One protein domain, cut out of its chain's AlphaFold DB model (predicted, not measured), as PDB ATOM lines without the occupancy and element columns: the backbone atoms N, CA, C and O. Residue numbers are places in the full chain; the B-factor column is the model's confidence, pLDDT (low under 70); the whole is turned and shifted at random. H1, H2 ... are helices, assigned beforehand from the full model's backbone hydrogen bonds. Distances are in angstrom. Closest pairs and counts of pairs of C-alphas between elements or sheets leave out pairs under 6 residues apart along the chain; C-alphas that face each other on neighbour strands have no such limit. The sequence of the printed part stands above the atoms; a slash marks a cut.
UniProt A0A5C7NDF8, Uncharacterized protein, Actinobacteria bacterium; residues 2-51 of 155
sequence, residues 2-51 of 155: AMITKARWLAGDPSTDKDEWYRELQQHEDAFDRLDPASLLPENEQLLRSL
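Overview. This is residues 2 to 51 of the 155 residues of an uncharacterized protein of Actinobacteria bacterium (UniProt A0A5C7NDF8). The model is a short helical hairpin, H1 and H2 side by side, from which a long strip of chain without a named element sweeps away and ends in a third helix, H3, that packs on neither of the others. Residues 29 to 42 and 44 to 51 stick out from the hairpin, and the whole makes a loose, flat, open loop. The printed part has 50 residues with three named helices, in the order H1, H2, H3, and no named strand; its class is all helix. It is loose, with a radius of gyration of the C-alphas of 13.3 A, and the C-alphas span 32 by 30 by 11 A.

Arrangement. H1, residues 2 to 10, touches H2, residues 18 to 29; their closest C-alphas, those of Ala 2 and Trp 21, are 5.0 A apart. They run opposite ways at a shallow tilt of 25 degrees and form a helical hairpin. H3, residues 42 to 50, is apart from H1 and from H2. In H1, H2 and H3 every O i to N i+4 pair is within hydrogen-bond range.

Along the chain. H1 begins at C-alpha 2 at (107.377, 130.552, 160.996) and is 12.1 A long from first to last C-alpha. H2, the longest helix with 12 residues, measures 16.7 A and ends at C-alpha 29 at (104.784, 123.649, 152.950). H3 measures 12.9 A and ends at C-alpha 50 at (98.033, 126.212, 181.631).

Size, cuts and confidence. The C-alphas farthest apart, those of Pro 14 and Leu 35, are 34.5 A apart. The printed part has no cut. The link from H1 to H2 is short, with 7 residues, and the link from H2 to H3 is long, with 12. The mean pLDDT of the printed part is 84.3, and residues 31 to 33 are under 70.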
ATOM      1  N   ALA A   2     107.961 129.546 161.883       82.56
ATOM      2  CA  ALA A   2     107.377 130.552 160.996       82.56
ATOM      3  C   ALA A   2     106.134 131.299 161.526       82.56
ATOM      4  O   ALA A   2     106.069 132.520 161.418       82.56
ATOM      5  N   MET A   3     105.152 130.616 162.134       84.19
ATOM      6  CA  MET A   3     103.952 131.288 162.667       84.19
ATOM      7  C   MET A   3     104.232 132.202 163.871       84.19
ATOM      8  O   MET A   3     103.589 133.243 164.000       84.19
ATOM      9  N   ILE A   4     105.195 131.855 164.732       83.62
ATOM     10  CA  ILE A   4     105.603 132.694 165.870       83.62
ATOM     11  C   ILE A   4     106.354 133.927 165.361       83.62
ATOM     12  O   ILE A   4     106.057 135.046 165.776       83.62
ATOM     13  N   THR A   5     107.274 133.738 164.414       85.12
ATOM     14  CA  THR A   5     108.027 134.838 163.796       85.12
ATOM     15  C   THR A   5     107.103 135.780 163.022       85.12
ATOM     16  O   THR A   5     107.192 136.995 163.187       85.12
ATOM     17  N   LYS A   6     106.123 135.240 162.280       89.88
ATOM     18  CA  LYS A   6     105.060 136.020 161.626       89.88
ATOM     19  C   LYS A   6     104.270 136.861 162.629       89.88
ATOM     20  O   LYS A   6     104.005 138.031 162.365       89.88
ATOM     21  N   ALA A   7     103.882 136.280 163.766       89.69
ATOM     22  CA  ALA A   7     103.136 136.996 164.798       89.69
ATOM     23  C   ALA A   7     103.951 138.156 165.401       89.69
ATOM     24  O   ALA A   7     103.409 139.245 165.575       89.69
ATOM     25  N   ARG A   8     105.250 137.950 165.660       90.69
ATOM     26  CA  ARG A   8     106.169 139.001 166.135       90.69
ATOM     27  C   ARG A   8     106.363 140.120 165.108       90.69
ATOM     28  O   ARG A   8     106.258 141.288 165.466       90.69
ATOM     29  N   TRP A   9     106.535 139.772 163.833       93.19
ATOM     30  CA  TRP A   9     106.626 140.752 162.745       93.19
ATOM     31  C   TRP A   9     105.357 141.601 162.618       93.19
ATOM     32  O   TRP A   9     105.433 142.825 162.545       93.19
ATOM     33  N   LEU A  10     104.176 140.973 162.681       92.19
ATOM     34  CA  LEU A  10     102.890 141.685 162.686       92.19
ATOM     35  C   LEU A  10     102.716 142.595 163.912       92.19
ATOM     36  O   LEU A  10     102.005 143.593 163.830       92.19
ATOM     37  N   ALA A  11     103.363 142.266 165.031       94.56
ATOM     38  CA  ALA A  11     103.405 143.101 166.229       94.56
ATOM     39  C   ALA A  11     104.443 144.240 166.147       94.56
ATOM     40  O   ALA A  11     104.555 145.023 167.089       94.56
ATOM     41  N   GLY A  12     105.180 144.354 165.036       92.00
ATOM     42  CA  GLY A  12     106.178 145.400 164.811       92.00
ATOM     43  C   GLY A  12     107.529 145.134 165.474       92.00
ATOM     44  O   GLY A  12     108.274 146.082 165.714       92.00
ATOM     45  N   ASP A  13     107.849 143.878 165.797       92.44
ATOM     46  CA  ASP A  13     109.140 143.513 166.384       92.44
ATOM     47  C   ASP A  13     110.288 143.775 165.383       92.44
ATOM     48  O   ASP A  13     110.359 143.105 164.345       92.44
ATOM     49  N   PRO A  14     111.213 144.712 165.671       87.81
ATOM     50  CA  PRO A  14     112.282 145.081 164.746       87.81
ATOM     51  C   PRO A  14     113.345 143.986 164.584       87.81
ATOM     52  O   PRO A  14     114.185 144.089 163.697       87.81
ATOM     53  N   SER A  15     113.330 142.948 165.428       88.81
ATOM     54  CA  SER A  15     114.225 141.791 165.316       88.81
ATOM     55  C   SER A  15     113.753 140.745 164.301       88.81
ATOM     56  O   SER A  15     114.393 139.706 164.156       88.81
ATOM     57  N   THR A  16     112.637 140.997 163.606       87.81
ATOM     58  CA  THR A  16     112.037 140.044 162.667       87.81
ATOM     59  C   THR A  16     112.082 140.533 161.223       87.81
ATOM     60  O   THR A  16     111.725 141.672 160.925       87.81
ATOM     61  N   ASP A  17     112.474 139.642 160.312       89.25
ATOM     62  CA  ASP A  17     112.483 139.879 158.869       89.25
ATOM     63  C   ASP A  17     111.324 139.123 158.199       89.25
ATOM     64  O   ASP A  17     111.105 137.927 158.424       89.25
ATOM     65  N   LYS A  18     110.564 139.836 157.360       88.06
ATOM     66  CA  LYS A  18     109.444 139.277 156.604       88.06
ATOM     67  C   LYS A  18     109.885 138.170 155.649       88.06
ATOM     68  O   LYS A  18     109.220 137.137 155.559       88.06
ATOM     69  N   ASP A  19     110.978 138.394 154.934       90.56
ATOM     70  CA  ASP A  19     111.442 137.491 153.884       90.56
ATOM     71  C   ASP A  19     112.087 136.235 154.480       90.56
ATOM     72  O   ASP A  19     112.141 135.182 153.843       90.56
ATOM     73  N   GLU A  20     112.565 136.321 155.721       86.00
ATOM     74  CA  GLU A  20     113.069 135.183 156.486       86.00
ATOM     75  C   GLU A  20     111.939 134.230 156.899       86.00
ATOM     76  O   GLU A  20     111.960 133.060 156.505       86.00
ATOM     77  N   TRP A  21     110.910 134.710 157.612       86.31
ATOM     78  CA  TRP A  21     109.834 133.815 158.063       86.31
ATOM     79  C   TRP A  21     108.977 133.297 156.902       86.31
ATOM     80  O   TRP A  21     108.437 132.193 156.988       86.31
ATOM     81  N   TYR A  22     108.854 134.059 155.809       87.75
ATOM     82  CA  TYR A  22     108.134 133.611 154.617       87.75
ATOM     83  C   TYR A  22     108.851 132.451 153.914       87.75
ATOM     84  O   TYR A  22     108.203 131.478 153.533       87.75
ATOM     85  N   ARG A  23     110.187 132.491 153.809       87.81
ATOM     86  CA  ARG A  23     110.970 131.359 153.284       87.81
ATOM     87  C   ARG A  23     110.868 130.127 154.178       87.81
ATOM     88  O   ARG A  23     110.717 129.025 153.662       87.81
ATOM     89  N   GLU A  24     110.907 130.305 155.499       85.44
ATOM     90  CA  GLU A  24     110.703 129.204 156.452       85.44
ATOM     91  C   GLU A  24     109.312 128.567 156.275       85.44
ATOM     92  O   GLU A  24     109.178 127.345 156.290       85.44
ATOM     93  N   LEU A  25     108.271 129.378 156.048       85.25
ATOM     94  CA  LEU A  25     106.921 128.882 155.773       85.25
ATOM     95  C   LEU A  25     106.872 128.026 154.500       85.25
ATOM     96  O   LEU A  25     106.340 126.921 154.550       85.25
ATOM     97  N   GLN A  26     107.458 128.504 153.400       84.88
ATOM     98  CA  GLN A  26     107.495 127.764 152.133       84.88
ATOM     99  C   GLN A  26     108.215 126.414 152.277       84.88
ATOM    100  O   GLN A  26     107.725 125.397 151.802       84.88
ATOM    101  N   GLN A  27     109.329 126.369 153.015       80.56
ATOM    102  CA  GLN A  27     110.051 125.117 153.285       80.56
ATOM    103  C   GLN A  27     109.228 124.110 154.098       80.56
ATOM    104  O   GLN A  27     109.391 122.898 153.941       80.56
ATOM    105  N   HIS A  28     108.361 124.592 154.990       75.88
ATOM    106  CA  HIS A  28     107.439 123.736 155.729       75.88
ATOM    107  C   HIS A  28     106.254 123.277 154.877       75.88
ATOM    108  O   HIS A  28     105.736 122.191 155.130       75.88
ATOM    109  N   GLU A  29     105.843 124.057 153.873       75.94
ATOM    110  CA  GLU A  29     104.784 123.649 152.950       75.94
ATOM    111  C   GLU A  29     105.187 122.406 152.143       75.94
ATOM    112  O   GLU A  29     104.438 121.430 152.106       75.94
ATOM    113  N   ASP A  30     106.430 122.368 151.657       70.56
ATOM    114  CA  ASP A  30     107.017 121.207 150.966       70.56
ATOM    115  C   ASP A  30     107.157 119.956 151.868       70.56
ATOM    116  O   ASP A  30     107.394 118.840 151.398       70.56
ATOM    117  N   ALA A  31     107.053 120.118 153.191       69.00
ATOM    118  CA  ALA A  31     107.130 119.019 154.150       69.00
ATOM    119  C   ALA A  31     105.768 118.350 154.417       69.00
ATOM    120  O   ALA A  31     105.755 117.232 154.940       69.00
ATOM    121  N   PHE A  32     104.638 118.970 154.041       67.31
ATOM    122  CA  PHE A  32     103.308 118.368 154.232       67.31
ATOM    123  C   PHE A  32     103.098 117.095 153.403       67.31
ATOM    124  O   PHE A  32     102.336 116.224 153.823       67.31
ATOM    125  N   ASP A  33     103.838 116.927 152.304       69.88
ATOM    126  CA  ASP A  33     103.806 115.715 151.476       69.88
ATOM    127  C   ASP A  33     104.332 114.466 152.202       69.88
ATOM    128  O   ASP A  33     104.055 113.339 151.795       69.88
ATOM    129  N   ARG A  34     105.090 114.641 153.293       70.50
ATOM    130  CA  ARG A  34     105.748 113.536 154.009       70.50
ATOM    131  C   ARG A  34     104.863 112.885 155.073       70.50
ATOM    132  O   ARG A  34     105.234 111.836 155.581       70.50
ATOM    133  N   LEU A  35     103.705 113.478 155.394       71.38
ATOM    134  CA  LEU A  35     102.709 112.999 156.376       71.38
ATOM    135  C   LEU A  35     103.244 112.660 157.784       71.38
ATOM    136  O   LEU A  35     102.493 112.140 158.614       71.38
ATOM    137  N   ASP A  36     104.503 112.971 158.091       77.94
ATOM    138  CA  ASP A  36     105.072 112.749 159.413       77.94
ATOM    139  C   ASP A  36     104.357 113.630 160.452       77.94
ATOM    140  O   ASP A  36     104.146 114.828 160.224       77.94
ATOM    141  N   PRO A  37     103.978 113.080 161.619       74.25
ATOM    142  CA  PRO A  37     103.345 113.870 162.660       74.25
ATOM    143  C   PRO A  37     104.320 114.931 163.179       74.25
ATOM    144  O   PRO A  37     105.409 114.625 163.670       74.25
ATOM    145  N   ALA A  38     103.907 116.196 163.103       76.94
ATOM    146  CA  ALA A  38     104.684 117.304 163.639       76.94
ATOM    147  C   ALA A  38     104.900 117.135 165.151       76.94
ATOM    148  O   ALA A  38     103.971 116.832 165.906       76.94
ATOM    149  N   SER A  39     106.133 117.367 165.601       81.12
ATOM    150  CA  SER A  39     106.451 117.369 167.030       81.12
ATOM    151  C   SER A  39     105.753 118.524 167.748       81.12
ATOM    152  O   SER A  39     105.587 119.617 167.198       81.12
ATOM    153  N   LEU A  40     105.366 118.295 169.006       83.44
ATOM    154  CA  LEU A  40     104.821 119.345 169.860       83.44
ATOM    155  C   LEU A  40     105.910 120.388 170.145       83.44
ATOM    156  O   LEU A  40     106.964 120.060 170.684       83.44
ATOM    157  N   LEU A  41     105.640 121.645 169.801       84.06
ATOM    158  CA  LEU A  41     106.536 122.756 170.116       84.06
ATOM    159  C   LEU A  41     106.563 123.020 171.637       84.06
ATOM    160  O   LEU A  41     105.500 122.953 172.266       84.06
ATOM    161  N   PRO A  42     107.718 123.360 172.238       83.19
ATOM    162  CA  PRO A  42     107.822 123.627 173.677       83.19
ATOM    163  C   PRO A  42     106.843 124.694 174.192       83.19
ATOM    164  O   PRO A  42     106.270 124.554 175.275       83.19
ATOM    165  N   GLU A  43     106.578 125.738 173.404       80.75
ATOM    166  CA  GLU A  43     105.630 126.799 173.757       80.75
ATOM    167  C   GLU A  43     104.193 126.261 173.861       80.75
ATOM    168  O   GLU A  43     103.427 126.656 174.746       80.75
ATOM    169  N   ASN A  44     103.838 125.297 173.003       85.69
ATOM    170  CA  ASN A  44     102.540 124.628 173.056       85.69
ATOM    171  C   ASN A  44     102.430 123.734 174.294       85.69
ATOM    172  O   ASN A  44     101.346 123.611 174.862       85.69
ATOM    173  N   GLU A  45     103.529 123.132 174.747       88.69
ATOM    174  CA  GLU A  45     103.529 122.329 175.969       88.69
ATOM    175  C   GLU A  45     103.191 123.181 177.199       88.69
ATOM    176  O   GLU A  45     102.346 122.796 178.015       88.69
ATOM    177  N   GLN A  46     103.784 124.373 177.310       87.38
ATOM    178  CA  GLN A  46     103.464 125.304 178.393       87.38
ATOM    179  C   GLN A  46     102.000 125.756 178.333       87.38
ATOM    180  O   GLN A  46     101.313 125.757 179.360       87.38
ATOM    181  N   LEU A  47     101.497 126.081 177.137       88.69
ATOM    182  CA  LEU A  47     100.091 126.434 176.944       88.69
ATOM    183  C   LEU A  47      99.166 125.295 177.393       88.69
ATOM    184  O   LEU A  47      98.255 125.529 178.185       88.69
ATOM    185  N   LEU A  48      99.421 124.059 176.958       89.69
ATOM    186  CA  LEU A  48      98.617 122.891 177.331       89.69
ATOM    187  C   LEU A  48      98.585 122.671 178.849       89.69
ATOM    188  O   LEU A  48      97.534 122.333 179.394       89.69
ATOM    189  N   ARG A  49      99.706 122.910 179.542       90.50
ATOM    190  CA  ARG A  49      99.790 122.833 181.011       90.50
ATOM    191  C   ARG A  49      99.002 123.940 181.718       90.50
ATOM    192  O   ARG A  49      98.565 123.730 182.846       90.50
ATOM    193  N   SER A  50      98.804 125.091 181.073       93.31
ATOM    194  CA  SER A  50      98.033 126.212 181.631       93.31
ATOM    195  C   SER A  50      96.514 126.021 181.538       93.31
ATOM    196  O   SER A  50      95.761 126.640 182.290       93.31
ATOM    197  N   LEU A  51      96.045 125.152 180.637       94.06
ATOM    198  CA  LEU A  51      94.620 124.919 180.442       94.06
ATOM    199  C   LEU A  51      94.025 124.165 181.644       94.06
ATOM    200  O   LEU A  51      94.526 123.100 182.019       94.06
TER     201      LEU A  51